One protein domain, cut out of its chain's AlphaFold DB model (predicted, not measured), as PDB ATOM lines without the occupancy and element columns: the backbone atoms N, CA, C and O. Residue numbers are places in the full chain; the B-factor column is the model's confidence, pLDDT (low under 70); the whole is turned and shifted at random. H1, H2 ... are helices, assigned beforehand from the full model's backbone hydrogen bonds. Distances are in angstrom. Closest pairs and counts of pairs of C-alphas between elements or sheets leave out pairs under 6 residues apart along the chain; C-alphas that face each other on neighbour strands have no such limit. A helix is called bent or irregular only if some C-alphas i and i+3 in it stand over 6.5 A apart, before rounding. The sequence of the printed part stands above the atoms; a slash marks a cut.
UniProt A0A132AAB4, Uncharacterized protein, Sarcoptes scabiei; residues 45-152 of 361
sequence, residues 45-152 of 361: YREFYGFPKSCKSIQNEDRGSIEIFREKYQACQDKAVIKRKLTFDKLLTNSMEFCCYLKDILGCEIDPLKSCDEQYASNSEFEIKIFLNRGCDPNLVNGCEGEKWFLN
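This is residues 45 to 152 of the 361 residues of an uncharacterized protein of Sarcoptes scabiei (UniProt A0A132AAB4). Three long helices, H1, H3 and H4, lie side by side in a row, nearly lined up and alternating in direction, with the kinked H3 in the middle between H1 and H4. The short helices H2, H5 and H6 gather toward one end of this row, H6 farthest out, while the unnamed stretch of residues 45 to 62 runs along the row toward its other end and folds back there into H1. The printed part has 108 residues with six named helices, in the order H1 to H6, and no named strand; the class is all helix. It is compact, with a radius of gyration of the C-alphas of 15.0 A, and elongated, spanning 47 by 28 by 25 A.

The longest helix, H1, holds residues 63 to 84 and measures 32.2 A from C-alpha 63 at (259.911, 183.425, 265.673) to C-alpha 84 at (282.799, 196.058, 284.541). H3, residues 96 to 116, is 30.3 A long and has a kink of 42 degrees near residue 109; it is irregular, but only just, with C-alphas 107 and 110 6.7 A apart. H4, residues 118 to 135, is 25.0 A long. The short helices are H2, residues 88 to 91, H5, residues 138 to 143, and H6, residues 147 to 151, which ends with C-alpha 151 at (282.762, 192.932, 298.772).

H1 touches H3 at a shallow tilt of 13 degrees, opposite ways; their closest C-alphas, those of Phe 69 and Pro 112, are 5.3 A apart. H3 is the hub, touching four helices. H3 and H4 form a helical hairpin at a shallow tilt of 11 degrees, opposite ways, with the closest C-alphas, those of Lys 114 and Ala 121, 5.0 A apart. H1 and H4 are apart. H5 touches residues 96 to 103 of H3 alone, about perpendicular at 89 degrees, and the closest C-alphas, those of Met 96 and Leu 140, are 5.7 A apart. H2 and H3 only just touch, and only at the corner, with 3 pairs of C-alphas within 8 A; the closest are those of Leu 91 and Phe 98, 5.8 A apart. H6 is apart from the other five helices. Every O i to N i+4 pair is within hydrogen-bond range in H4 and H5, against 17 of 18 in H1, 13 of 17 in H3 and 0 of 1 in H6, where 1 of 2 O i to N i+3 pairs is within range; H2 is too short for an i+4 pair.

The two C-alphas farthest apart, those of Asn 60 and Phe 150, are 48.4 A apart. The printed part has no cut, and the five links between the helices are tight. The mean pLDDT of the printed part is 81.9, and it is under 70 in residues 45 to 49, 59 to 62, 91 to 93 and 146 to 152.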
ATOM      1  N   TYR A  45     280.325 195.601 271.308       44.25
ATOM      2  CA  TYR A  45     281.780 195.521 271.359       44.25
ATOM      3  C   TYR A  45     282.442 195.033 270.055       44.25
ATOM      4  O   TYR A  45     283.623 195.272 269.815       44.25
ATOM      5  N   ARG A  46     281.697 194.391 269.158       49.66
ATOM      6  CA  ARG A  46     282.157 194.101 267.799       49.66
ATOM      7  C   ARG A  46     280.943 193.900 266.907       49.66
ATOM      8  O   ARG A  46     280.089 193.074 267.204       49.66
ATOM      9  N   GLU A  47     280.913 194.575 265.764       44.72
ATOM     10  CA  GLU A  47     279.972 194.259 264.676       44.72
ATOM     11  C   GLU A  47     280.168 192.833 264.116       44.72
ATOM     12  O   GLU A  47     279.313 192.330 263.394       44.72
ATOM     13  N   PHE A  48     281.270 192.156 264.468       45.25
ATOM     14  CA  PHE A  48     281.641 190.847 263.928       45.25
ATOM     15  C   PHE A  48     280.999 189.640 264.628       45.25
ATOM     16  O   PHE A  48     280.811 188.622 263.969       45.25
ATOM     17  N   TYR A  49     280.623 189.737 265.908       61.66
ATOM     18  CA  TYR A  49     280.032 188.613 266.653       61.66
ATOM     19  C   TYR A  49     278.786 189.080 267.387       61.66
ATOM     20  O   TYR A  49     278.801 189.386 268.573       61.66
ATOM     21  N   GLY A  50     277.706 189.216 266.625       79.69
ATOM     22  CA  GLY A  50     276.375 189.415 267.176       79.69
ATOM     23  C   GLY A  50     275.666 188.087 267.418       79.69
ATOM     24  O   GLY A  50     276.166 187.006 267.102       79.69
ATOM     25  N   PHE A  51     274.437 188.177 267.913       87.06
ATOM     26  CA  PHE A  51     273.520 187.046 267.891       87.06
ATOM     27  C   PHE A  51     273.228 186.642 266.427       87.06
ATOM     28  O   PHE A  51     272.961 187.527 265.602       87.06
ATOM     29  N   PRO A  52     273.267 185.345 266.066       88.19
ATOM     30  CA  PRO A  52     273.060 184.902 264.690       88.19
ATOM     31  C   PRO A  52     271.683 185.332 264.160       88.19
ATOM     32  O   PRO A  52     270.682 185.341 264.876       88.19
ATOM     33  N   LYS A  53     271.614 185.694 262.870       85.75
ATOM     34  CA  LYS A  53     270.361 186.160 262.237       85.75
ATOM     35  C   LYS A  53     269.292 185.064 262.148       85.75
ATOM     36  O   LYS A  53     268.109 185.379 262.076       85.75
ATOM     37  N   SER A  54     269.712 183.803 262.154       85.69
ATOM     38  CA  SER A  54     268.867 182.614 262.064       85.69
ATOM     39  C   SER A  54     269.382 181.538 263.017       85.69
ATOM     40  O   SER A  54     270.586 181.286 263.044       85.69
ATOM     41  N   CYS A  55     268.482 180.881 263.749       87.38
ATOM     42  CA  CYS A  55     268.810 179.736 264.599       87.38
ATOM     43  C   CYS A  55     268.598 178.434 263.827       87.38
ATOM     44  O   CYS A  55     267.499 178.202 263.330       87.38
ATOM     45  N   LYS A  56     269.621 177.576 263.743       85.56
ATOM     46  CA  LYS A  56     269.499 176.256 263.094       85.56
ATOM     47  C   LYS A  56     268.614 175.299 263.892       85.56
ATOM     48  O   LYS A  56     267.960 174.446 263.302       85.56
ATOM     49  N   SER A  57     268.592 175.447 265.215       79.75
ATOM     50  CA  SER A  57     267.851 174.560 266.120       79.75
ATOM     51  C   SER A  57     266.334 174.769 266.078       79.75
ATOM     52  O   SER A  57     265.586 173.893 266.503       79.75
ATOM     53  N   ILE A  58     265.866 175.916 265.573       80.12
ATOM     54  CA  ILE A  58     264.443 176.262 265.500       80.12
ATOM     55  C   ILE A  58     264.009 176.153 264.039       80.12
ATOM     56  O   ILE A  58     264.348 177.002 263.214       80.12
ATOM     57  N   GLN A  59     263.259 175.106 263.700       69.81
ATOM     58  CA  GLN A  59     262.674 174.980 262.366       69.81
ATOM     59  C   GLN A  59     261.502 175.964 262.222       69.81
ATOM     60  O   GLN A  59     260.493 175.803 262.893       69.81
ATOM     61  N   ASN A  60     261.683 176.984 261.374       59.34
ATOM     62  CA  ASN A  60     260.744 177.907 260.699       59.34
ATOM     63  C   ASN A  60     259.478 178.489 261.382       59.34
ATOM     64  O   ASN A  60     258.999 179.503 260.876       59.34
ATOM     65  N   GLU A  61     258.941 177.974 262.488       57.56
ATOM     66  CA  GLU A  61     257.618 178.397 262.990       57.56
ATOM     67  C   GLU A  61     257.649 179.226 264.283       57.56
ATOM     68  O   GLU A  61     256.809 180.108 264.448       57.56
ATOM     69  N   ASP A  62     258.665 179.098 265.141       69.88
ATOM     70  CA  ASP A  62     258.708 179.837 266.412       69.88
ATOM     71  C   ASP A  62     259.622 181.068 266.371       69.88
ATOM     72  O   ASP A  62     260.642 181.145 267.062       69.88
ATOM     73  N   ARG A  63     259.234 182.105 265.613       71.88
ATOM     74  CA  ARG A  63     259.911 183.425 265.673       71.88
ATOM     75  C   ARG A  63     260.021 183.972 267.103       71.88
ATOM     76  O   ARG A  63     261.002 184.643 267.413       71.88
ATOM     77  N   GLY A  64     259.053 183.662 267.971       76.81
ATOM     78  CA  GLY A  64     259.074 184.067 269.379       76.81
ATOM     79  C   GLY A  64     260.257 183.484 270.160       76.81
ATOM     80  O   GLY A  64     260.846 184.173 270.987       76.81
ATOM     81  N   SER A  65     260.672 182.252 269.854       81.56
ATOM     82  CA  SER A  65     261.782 181.589 270.552       81.56
ATOM     83  C   SER A  65     263.151 182.211 270.236       81.56
ATOM     84  O   SER A  65     263.997 182.325 271.125       81.56
ATOM     85  N   ILE A  66     263.346 182.703 269.005       88.06
ATOM     86  CA  ILE A  66     264.570 183.410 268.595       88.06
ATOM     87  C   ILE A  66     264.734 184.705 269.396       88.06
ATOM     88  O   ILE A  66     265.837 185.007 269.860       88.06
ATOM     89  N   GLU A  67     263.648 185.459 269.585       88.69
ATOM     90  CA  GLU A  67     263.703 186.733 270.304       88.69
ATOM     91  C   GLU A  67     264.027 186.529 271.791       88.69
ATOM     92  O   GLU A  67     264.834 187.271 272.339       88.69
ATOM     93  N   ILE A  68     263.523 185.455 272.412       91.06
ATOM     94  CA  ILE A  68     263.868 185.094 273.799       91.06
ATOM     95  C   ILE A  68     265.371 184.810 273.940       91.06
ATOM     96  O   ILE A  68     266.006 185.244 274.904       91.06
ATOM     97  N   PHE A  69     265.971 184.078 272.997       91.19
ATOM     98  CA  PHE A  69     267.414 183.812 273.036       91.19
ATOM     99  C   PHE A  69     268.238 185.077 272.800       91.19
ATOM    100  O   PHE A  69     269.241 185.285 273.487       91.19
ATOM    101  N   ARG A  70     267.788 185.949 271.894       90.81
ATOM    102  CA  ARG A  70     268.404 187.258 271.660       90.81
ATOM    103  C   ARG A  70     268.324 188.155 272.893       90.81
ATOM    104  O   ARG A  70     269.305 188.818 273.214       90.81
ATOM    105  N   GLU A  71     267.196 188.169 273.592       91.50
ATOM    106  CA  GLU A  71     267.023 188.945 274.820       91.50
ATOM    107  C   GLU A  71     267.958 188.433 275.922       91.50
ATOM    108  O   GLU A  71     268.674 189.222 276.535       91.50
ATOM    109  N   LYS A  72     268.050 187.109 276.117       92.19
ATOM    110  CA  LYS A  72     269.008 186.506 277.063       92.19
ATOM    111  C   LYS A  72     270.457 186.844 276.717       92.19
ATOM    112  O   LYS A  72     271.243 187.163 277.608       92.19
ATOM    113  N   TYR A  73     270.794 186.794 275.431       92.50
ATOM    114  CA  TYR A  73     272.101 187.190 274.921       92.50
ATOM    115  C   TYR A  73     272.404 188.663 275.241       92.50
ATOM    116  O   TYR A  73     273.449 188.968 275.814       92.50
ATOM    117  N   GLN A  74     271.476 189.580 274.945       91.06
ATOM    118  CA  GLN A  74     271.644 191.009 275.232       91.06
ATOM    119  C   GLN A  74     271.728 191.285 276.736       91.06
ATOM    120  O   GLN A  74     272.609 192.017 277.171       91.06
ATOM    121  N   ALA A  75     270.894 190.636 277.547       91.38
ATOM    122  CA  ALA A  75     270.929 190.784 278.998       91.38
ATOM    123  C   ALA A  75     272.272 190.332 279.601       91.38
ATOM    124  O   ALA A  75     272.757 190.941 280.554       91.38
ATOM    125  N   CYS A  76     272.891 189.282 279.048       91.06
ATOM    126  CA  CYS A  76     274.244 188.856 279.419       91.06
ATOM    127  C   CYS A  76     275.280 189.949 279.102       91.06
ATOM    128  O   CYS A  76     276.061 190.320 279.983       91.06
ATOM    129  N   GLN A  77     275.229 190.515 277.892       89.56
ATOM    130  CA  GLN A  77     276.110 191.608 277.468       89.56
ATOM    131  C   GLN A  77     275.961 192.843 278.363       89.56
ATOM    132  O   GLN A  77     276.941 193.311 278.945       89.56
ATOM    133  N   ASP A  78     274.730 193.318 278.556       88.62
ATOM    134  CA  ASP A  78     274.428 194.502 279.363       88.62
ATOM    135  C   ASP A  78     274.874 194.304 280.815       88.62
ATOM    136  O   ASP A  78     275.522 195.172 281.408       88.62
ATOM    137  N   LYS A  79     274.611 193.122 281.389       89.75
ATOM    138  CA  LYS A  79     275.053 192.779 282.745       89.75
ATOM    139  C   LYS A  79     276.575 192.817 282.871       89.75
ATOM    140  O   LYS A  79     277.075 193.301 283.888       89.75
ATOM    141  N   ALA A  80     277.310 192.317 281.880       89.31
ATOM    142  CA  ALA A  80     278.770 192.329 281.892       89.31
ATOM    143  C   ALA A  80     279.336 193.753 281.717       89.31
ATOM    144  O   ALA A  80     280.240 194.139 282.461       89.31
ATOM    145  N   VAL A  81     278.759 194.559 280.816       86.94
ATOM    146  CA  VAL A  81     279.129 195.973 280.605       86.94
ATOM    147  C   VAL A  81     278.913 196.793 281.877       86.94
ATOM    148  O   VAL A  81     279.832 197.485 282.324       86.94
ATOM    149  N   ILE A  82     277.738 196.666 282.503       86.44
ATOM    150  CA  ILE A  82     277.402 197.360 283.755       86.44
ATOM    151  C   ILE A  82     278.341 196.914 284.878       86.44
ATOM    152  O   ILE A  82     278.902 197.754 285.585       86.44
ATOM    153  N   LYS A  83     278.553 195.599 285.029       87.69
ATOM    154  CA  LYS A  83     279.414 195.037 286.079       87.69
ATOM    155  C   LYS A  83     280.847 195.555 285.979       87.69
ATOM    156  O   LYS A  83     281.430 195.894 287.002       87.69
ATOM    157  N   ARG A  84     281.406 195.632 284.768       87.75
ATOM    158  CA  ARG A  84     282.799 196.058 284.541       87.75
ATOM    159  C   ARG A  84     282.960 197.552 284.275       87.75
ATOM    160  O   ARG A  84     284.087 198.001 284.086       87.75
ATOM    161  N   LYS A  85     281.863 198.321 284.294       87.06
ATOM    162  CA  LYS A  85     281.842 199.770 284.013       87.06
ATOM    163  C   LYS A  85     282.621 200.108 282.741       87.06
ATOM    164  O   LYS A  85     283.471 201.002 282.727       87.06
ATOM    165  N   LEU A  86     282.383 199.328 281.692       82.00
ATOM    166  CA  LEU A  86     283.076 199.505 280.427       82.00
ATOM    167  C   LEU A  86     282.644 200.812 279.766       82.00
ATOM    168  O   LEU A  86     281.456 201.083 279.612       82.00
ATOM    169  N   THR A  87     283.632 201.599 279.359       80.88
ATOM    170  CA  THR A  87     283.462 202.744 278.461       80.88
ATOM    171  C   THR A  87     283.983 202.375 277.075       80.88
ATOM    172  O   THR A  87     284.754 201.422 276.930       80.88
ATOM    173  N   PHE A  88     283.591 203.134 276.052       73.06
ATOM    174  CA  PHE A  88     284.052 202.932 274.672       73.06
ATOM    175  C   PHE A  88     285.572 202.833 274.544       73.06
ATOM    176  O   PHE A  88     286.080 201.937 273.876       73.06
ATOM    177  N   ASP A  89     286.301 203.706 275.233       71.75
ATOM    178  CA  ASP A  89     287.764 203.718 275.168       71.75
ATOM    179  C   ASP A  89     288.369 202.430 275.737       71.75
ATOM    180  O   ASP A  89     289.371 201.924 275.236       71.75
ATOM    181  N   LYS A  90     287.732 201.855 276.765       70.56
ATOM    182  CA  LYS A  90     288.195 200.620 277.407       70.56
ATOM    183  C   LYS A  90     287.912 199.389 276.564       70.56
ATOM    184  O   LYS A  90     288.716 198.466 276.579       70.56
ATOM    185  N   LEU A  91     286.827 199.394 275.795       66.88
ATOM    186  CA  LEU A  91     286.510 198.324 274.853       66.88
ATOM    187  C   LEU A  91     287.649 198.142 273.825       66.88
ATOM    188  O   LEU A  91     288.092 197.028 273.557       66.88
ATOM    189  N   LEU A  92     288.198 199.232 273.294       64.50
ATOM    190  CA  LEU A  92     289.194 199.178 272.217       64.50
ATOM    191  C   LEU A  92     290.627 198.852 272.673       64.50
ATOM    192  O   LEU A  92     291.545 198.845 271.853       64.50
ATOM    193  N   THR A  93     290.842 198.581 273.961       67.12
ATOM    194  CA  THR A  93     292.177 198.357 274.529       67.12
ATOM    195  C   THR A  93     292.267 196.997 275.214       67.12
ATOM    196  O   THR A  93     291.277 196.486 275.728       67.12
ATOM    197  N   ASN A  94     293.471 196.413 275.282       72.62
ATOM    198  CA  ASN A  94     293.752 195.216 276.093       72.62
ATOM    199  C   ASN A  94     293.776 195.564 277.597       72.62
ATOM    200  O   ASN A  94     294.734 195.251 278.308       72.62
ATOM    201  N   SER A  95     292.764 196.289 278.077       84.31
ATOM    202  CA  SER A  95     292.646 196.667 279.479       84.31
ATOM    203  C   SER A  95     292.205 195.472 280.323       84.31
ATOM    204  O   SER A  95     291.590 194.518 279.837       84.31
ATOM    205  N   MET A  96     292.496 195.536 281.623       85.44
ATOM    206  CA  MET A  96     292.044 194.523 282.574       85.44
ATOM    207  C   MET A  96     290.518 194.390 282.553       85.44
ATOM    208  O   MET A  96     290.001 193.279 282.517       85.44
ATOM    209  N   GLU A  97     289.792 195.510 282.534       87.19
ATOM    210  CA  GLU A  97     288.326 195.525 282.520       87.19
ATOM    211  C   GLU A  97     287.768 194.835 281.283       87.19
ATOM    212  O   GLU A  97     286.812 194.065 281.388       87.19
ATOM    213  N   PHE A  98     288.398 195.067 280.132       88.06
ATOM    214  CA  PHE A  98     288.002 194.444 278.886       88.06
ATOM    215  C   PHE A  98     288.240 192.923 278.896       88.06
ATOM    216  O   PHE A  98     287.329 192.145 278.600       88.06
ATOM    217  N   CYS A  99     289.407 192.474 279.357       89.44
ATOM    218  CA  CYS A  99     289.696 191.050 279.547       89.44
ATOM    219  C   CYS A  99     288.732 190.378 280.541       89.44
ATOM    220  O   CYS A  99     288.282 189.249 280.329       89.44
ATOM    221  N   CYS A 100     288.364 191.078 281.614       90.44
ATOM    222  CA  CYS A 100     287.395 190.583 282.588       90.44
ATOM    223  C   CYS A 100     285.971 190.526 282.047       90.44
ATOM    224  O   CYS A 100     285.217 189.622 282.407       90.44
ATOM    225  N   TYR A 101     285.606 191.464 281.180       90.88
ATOM    226  CA  TYR A 101     284.349 191.424 280.452       90.88
ATOM    227  C   TYR A 101     284.291 190.227 279.505       90.88
ATOM    228  O   TYR A 101     283.320 189.481 279.574       90.88
ATOM    229  N   LEU A 102     285.347 189.961 278.725       91.12
ATOM    230  CA  LEU A 102     285.418 188.769 277.869       91.12
ATOM    231  C   LEU A 102     285.239 187.466 278.664       91.12
ATOM    232  O   LEU A 102     284.515 186.569 278.237       91.12
ATOM    233  N   LYS A 103     285.866 187.368 279.843       91.56
ATOM    234  CA  LYS A 103     285.691 186.217 280.744       91.56
ATOM    235  C   LYS A 103     284.250 186.106 281.258       91.56
ATOM    236  O   LYS A 103     283.723 185.000 281.341       91.56
ATOM    237  N   ASP A 104     283.622 187.230 281.607       90.88
ATOM    238  CA  ASP A 104     282.245 187.254 282.110       90.88
ATOM    239  C   ASP A 104     281.226 186.878 281.018       90.88
ATOM    240  O   ASP A 104     280.341 186.066 281.289       90.88
ATOM    241  N   ILE A 105     281.357 187.415 279.794       91.50
ATOM    242  CA  ILE A 105     280.451 187.084 278.680       91.50
ATOM    243  C   ILE A 105     280.631 185.636 278.228       91.50
ATOM    244  O   ILE A 105     279.635 184.961 277.999       91.50
ATOM    245  N   LEU A 106     281.859 185.099 278.217       90.88
ATOM    246  CA  LEU A 106     282.103 183.689 277.893       90.88
ATOM    247  C   LEU A 106     281.288 182.748 278.794       90.88
ATOM    248  O   LEU A 106     280.855 181.687 278.357       90.88
ATOM    249  N   GLY A 107     281.055 183.141 280.048       88.06
ATOM    250  CA  GLY A 107     280.272 182.359 281.000       88.06
ATOM    251  C   GLY A 107     278.752 182.440 280.823       88.06
ATOM    252  O   GLY A 107     278.065 181.597 281.390       88.06
ATOM    253  N   CYS A 108     278.208 183.427 280.099       90.69
ATOM    254  CA  CYS A 108     276.752 183.591 279.949       90.69
ATOM    255  C   CYS A 108     276.238 183.659 278.507       90.69
ATOM    256  O   CYS A 108     275.054 183.424 278.277       90.69
ATOM    257  N   GLU A 109     277.093 183.968 277.538       92.38
ATOM    258  CA  GLU A 109     276.733 184.147 276.131       92.38
ATOM    259  C   GLU A 109     276.626 182.806 275.396       92.38
ATOM    260  O   GLU A 109     275.812 182.645 274.485       92.38
ATOM    261  N   ILE A 110     277.413 181.814 275.820       93.75
ATOM    262  CA  ILE A 110     277.508 180.523 275.135       93.75
ATOM    263  C   ILE A 110     276.210 179.722 275.237       93.75
ATOM    264  O   ILE A 110     275.806 179.119 274.250       93.75
ATOM    265  N   ASP A 111     275.500 179.760 276.364       93.38
ATOM    266  CA  ASP A 111     274.246 179.014 276.547       93.38
ATOM    267  C   ASP A 111     273.113 179.436 275.584       93.38
ATOM    268  O   ASP A 111     272.538 178.564 274.913       93.38
ATOM    269  N   PRO A 112     272.757 180.736 275.457       92.69
ATOM    270  CA  PRO A 112     271.742 181.160 274.497       92.69
ATOM    271  C   PRO A 112     272.201 180.960 273.049       92.69
ATOM    272  O   PRO A 112     271.375 180.603 272.207       92.69
ATOM    273  N   LEU A 113     273.498 181.118 272.752       93.12
ATOM    274  CA  LEU A 113     274.033 180.814 271.423       93.12
ATOM    275  C   LEU A 113     273.925 179.322 271.104       93.12
ATOM    276  O   LEU A 113     273.458 178.969 270.026       93.12
ATOM    277  N   LYS A 114     274.288 178.444 272.043       93.62
ATOM    278  CA  LYS A 114     274.263 176.987 271.860       93.62
ATOM    279  C   LYS A 114     272.844 176.471 271.656       93.62
ATOM    280  O   LYS A 114     272.623 175.578 270.844       93.62
ATOM    281  N   SER A 115     271.880 177.081 272.345       92.00
ATOM    282  CA  SER A 115     270.452 176.792 272.166       92.00
ATOM    283  C   SER A 115     269.951 177.159 270.758       92.00
ATOM    284  O   SER A 115     269.037 176.521 270.241       92.00
ATOM    285  N   CYS A 116     270.560 178.164 270.124       91.62
ATOM    286  CA  CYS A 116     270.184 178.674 268.805       91.62
ATOM    287  C   CYS A 116     270.932 177.984 267.641       91.62
ATOM    288  O   CYS A 116     270.305 177.569 266.662       91.62
ATOM    289  N   ASP A 117     272.259 177.873 267.726       92.50
ATOM    290  CA  ASP A 117     273.142 177.200 266.766       92.50
ATOM    291  C   ASP A 117     274.418 176.738 267.495       92.50
ATOM    292  O   ASP A 117     275.313 177.529 267.800       92.50
ATOM    293  N   GLU A 118     274.505 175.437 267.770       93.50
ATOM    294  CA  GLU A 118     275.628 174.837 268.497       93.50
ATOM    295  C   GLU A 118     276.979 175.042 267.793       93.50
ATOM    296  O   GLU A 118     277.992 175.283 268.453       93.50
ATOM    297  N   GLN A 119     277.002 175.019 266.458       93.44
ATOM    298  CA  GLN A 119     278.231 175.228 265.695       93.44
ATOM    299  C   GLN A 119     278.707 176.680 265.816       93.44
ATOM    300  O   GLN A 119     279.899 176.933 265.998       93.44
ATOM    301  N   TYR A 120     277.776 177.635 265.753       92.00
ATOM    302  CA  TYR A 120     278.090 179.050 265.954       92.00
ATOM    303  C   TYR A 120     278.596 179.321 267.377       92.00
ATOM    304  O   TYR A 120     279.582 180.038 267.562       92.00
ATOM    305  N   ALA A 121     277.957 178.708 268.377       93.44
ATOM    306  CA  ALA A 121     278.367 178.819 269.773       93.44
ATOM    307  C   ALA A 121     279.778 178.264 270.003       93.44
ATOM    308  O   ALA A 121     280.591 178.925 270.642       93.44
ATOM    309  N   SER A 122     280.092 177.096 269.432       94.31
ATOM    310  CA  SER A 122     281.419 176.481 269.549       94.31
ATOM    311  C   SER A 122     282.516 177.346 268.917       94.31
ATOM    312  O   SER A 122     283.567 177.546 269.530       94.31
ATOM    313  N   ASN A 123     282.256 177.921 267.738       92.56
ATOM    314  CA  ASN A 123     283.191 178.842 267.088       92.56
ATOM    315  C   ASN A 123     283.407 180.110 267.929       92.56
ATOM    316  O   ASN A 123     284.549 180.508 268.151       92.56
ATOM    317  N   SER A 124     282.324 180.690 268.456       90.44
ATOM    318  CA  SER A 124     282.388 181.888 269.306       90.44
ATOM    319  C   SER A 124     283.163 181.616 270.601       90.44
ATOM    320  O   SER A 124     284.047 182.383 270.979       90.44
ATOM    321  N   GLU A 125     282.893 180.487 271.265       93.56
ATOM    322  CA  GLU A 125     283.603 180.069 272.478       93.56
ATOM    323  C   GLU A 125     285.105 179.899 272.219       93.56
ATOM    324  O   GLU A 125     285.939 180.354 273.009       93.56
ATOM    325  N   PHE A 126     285.459 179.251 271.108       93.25
ATOM    326  CA  PHE A 126     286.845 179.016 270.722       93.25
ATOM    327  C   PHE A 126     287.603 180.323 270.475       93.25
ATOM    328  O   PHE A 126     288.709 180.506 270.991       93.25
ATOM    329  N   GLU A 127     287.010 181.257 269.737       89.31
ATOM    330  CA  GLU A 127     287.633 182.544 269.438       89.31
ATOM    331  C   GLU A 127     287.792 183.420 270.681       89.31
ATOM    332  O   GLU A 127     288.870 183.986 270.886       89.31
ATOM    333  N   ILE A 128     286.778 183.483 271.553       89.88
ATOM    334  CA  ILE A 128     286.877 184.219 272.823       89.88
ATOM    335  C   ILE A 128     287.980 183.611 273.698       89.88
ATOM    336  O   ILE A 128     288.801 184.348 274.247       89.88
ATOM    337  N   LYS A 129     288.068 182.276 273.789       91.50
ATOM    338  CA  LYS A 129     289.152 181.598 274.525       91.50
ATOM    339  C   LYS A 129     290.528 181.895 273.933       91.50
ATOM    340  O   LYS A 129     291.468 182.133 274.689       91.50
ATOM    341  N   ILE A 130     290.669 181.908 272.607       90.88
ATOM    342  CA  ILE A 130     291.930 182.296 271.958       90.88
ATOM    343  C   ILE A 130     292.286 183.737 272.301       90.88
ATOM    344  O   ILE A 130     293.443 184.009 272.628       90.88
ATOM    345  N   PHE A 131     291.317 184.648 272.231       87.56
ATOM    346  CA  PHE A 131     291.552 186.051 272.537       87.56
ATOM    347  C   PHE A 131     291.966 186.231 273.999       87.56
ATOM    348  O   PHE A 131     292.953 186.906 274.267       87.56
ATOM    349  N   LEU A 132     291.289 185.568 274.936       89.12
ATOM    350  CA  LEU A 132     291.675 185.570 276.348       89.12
ATOM    351  C   LEU A 132     293.085 185.000 276.560       89.12
ATOM    352  O   LEU A 132     293.857 185.567 277.322       89.12
ATOM    353  N   ASN A 133     293.449 183.922 275.868       88.62
ATOM    354  CA  ASN A 133     294.755 183.284 276.048       88.62
ATOM    355  C   ASN A 133     295.916 184.042 275.383       88.62
ATOM    356  O   ASN A 133     297.051 183.918 275.834       88.62
ATOM    357  N   ARG A 134     295.669 184.768 274.283       87.88
ATOM    358  CA  ARG A 134     296.719 185.468 273.513       87.88
ATOM    359  C   ARG A 134     296.747 186.977 273.736       87.88
ATOM    360  O   ARG A 134     297.814 187.575 273.665       87.88
ATOM    361  N   GLY A 135     295.581 187.587 273.913       83.44
ATOM    362  CA  GLY A 135     295.400 189.035 274.017       83.44
ATOM    363  C   GLY A 135     295.394 189.556 275.452       83.44
ATOM    364  O   GLY A 135     295.686 190.732 275.661       83.44
ATOM    365  N   CYS A 136     295.104 188.699 276.434       87.06
ATOM    366  CA  CYS A 136     295.048 189.073 277.842       87.06
ATOM    367  C   CYS A 136     296.174 188.414 278.644       87.06
ATOM    368  O   CYS A 136     296.481 187.238 278.463       87.06
ATOM    369  N   ASP A 137     296.776 189.167 279.567       86.56
ATOM    370  CA  ASP A 137     297.729 188.609 280.531       86.56
ATOM    371  C   ASP A 137     296.980 187.649 281.484       86.56
ATOM    372  O   ASP A 137     295.986 188.061 282.100       86.56
ATOM    373  N   PRO A 138     297.436 186.393 281.655       83.69
ATOM    374  CA  PRO A 138     296.822 185.432 282.570       83.69
ATOM    375  C   PRO A 138     296.640 185.973 283.995       83.69
ATOM    376  O   PRO A 138     295.650 185.660 284.661       83.69
ATOM    377  N   ASN A 139     297.561 186.820 284.464       80.19
ATOM    378  CA  ASN A 139     297.489 187.425 285.793       80.19
ATOM    379  C   ASN A 139     296.305 188.394 285.912       80.19
ATOM    380  O   ASN A 139     295.626 188.414 286.941       80.19
ATOM    381  N   LEU A 140     296.012 189.150 284.848       78.44
ATOM    382  CA  LEU A 140     294.854 190.045 284.797       78.44
ATOM    383  C   LEU A 140     293.548 189.246 284.782       78.44
ATOM    384  O   LEU A 140     292.629 189.559 285.540       78.44
ATOM    385  N   VAL A 141     293.491 188.173 283.987       81.69
ATOM    386  CA  VAL A 141     292.310 187.296 283.865       81.69
ATOM    387  C   VAL A 141     291.980 186.591 285.188       81.69
ATOM    388  O   VAL A 141     290.807 186.468 285.569       81.69
ATOM    389  N   ASN A 142     293.001 186.165 285.932       80.69
ATOM    390  CA  ASN A 142     292.840 185.593 287.271       80.69
ATOM    391  C   ASN A 142     292.384 186.652 288.291       80.69
ATOM    392  O   ASN A 142     291.566 186.364 289.165       80.69
ATOM    393  N   GLY A 143     292.832 187.900 288.132       78.25
ATOM    394  CA  GLY A 143     292.408 189.042 288.945       78.25
ATOM    395  C   GLY A 143     290.948 189.470 288.745       78.25
ATOM    396  O   GLY A 143     290.401 190.173 289.594       78.25
ATOM    397  N   CYS A 144     290.275 189.019 287.682       82.69
ATOM    398  CA  CYS A 144     288.888 189.391 287.377       82.69
ATOM    399  C   CYS A 144     287.856 188.939 288.418       82.69
ATOM    400  O   CYS A 144     286.759 189.504 288.489       82.69
ATOM    401  N   GLU A 145     288.185 187.927 289.220       72.06
ATOM    402  CA  GLU A 145     287.363 187.465 290.347       72.06
ATOM    403  C   GLU A 145     287.615 188.275 291.627       72.06
ATOM    404  O   GLU A 145     286.841 188.192 292.583       72.06
ATOM    405  N   GLY A 146     288.656 189.114 291.619       60.03
ATOM    406  CA  GLY A 146     289.081 189.932 292.743       60.03
ATOM    407  C   GLY A 146     288.032 190.938 293.218       60.03
ATOM    408  O   GLY A 146     288.008 191.278 294.390       60.03
ATOM    409  N   GLU A 147     287.065 191.358 292.406       55.56
ATOM    410  CA  GLU A 147     286.012 192.256 292.912       55.56
ATOM    411  C   GLU A 147     285.149 191.620 294.022       55.56
ATOM    412  O   GLU A 147     284.539 192.340 294.816       55.56
ATOM    413  N   LYS A 148     285.161 190.286 294.173       53.66
ATOM    414  CA  LYS A 148     284.556 189.632 295.344       53.66
ATOM    415  C   LYS A 148     285.354 189.833 296.634       53.66
ATOM    416  O   LYS A 148     284.747 189.798 297.697       53.66
ATOM    417  N   TRP A 149     286.672 190.057 296.598       51.62
ATOM    418  CA  TRP A 149     287.458 190.166 297.837       51.62
ATOM    419  C   TRP A 149     287.158 191.462 298.601       51.62
ATOM    420  O   TRP A 149     287.090 191.431 299.827       51.62
ATOM    421  N   PHE A 150     286.893 192.565 297.891       49.91
ATOM    422  CA  PHE A 150     286.510 193.843 298.506       49.91
ATOM    423  C   PHE A 150     285.060 193.849 299.021       49.91
ATOM    424  O   PHE A 150     284.759 194.523 300.004       49.91
ATOM    425  N   LEU A 151     284.169 193.083 298.378       53.56
ATOM    426  CA  LEU A 151     282.762 192.932 298.772       53.56
ATOM    427  C   LEU A 151     282.507 191.741 299.707       53.56
ATOM    428  O   LEU A 151     281.384 191.571 300.183       53.56
ATOM    429  N   ASN A 152     283.521 190.921 299.998       55.50
ATOM    430  CA  ASN A 152     283.398 189.859 300.985       55.50
ATOM    431  C   ASN A 152     283.069 190.493 302.339       55.50
ATOM    432  O   ASN A 152     283.838 191.296 302.872       55.50
TER     433      ASN A 152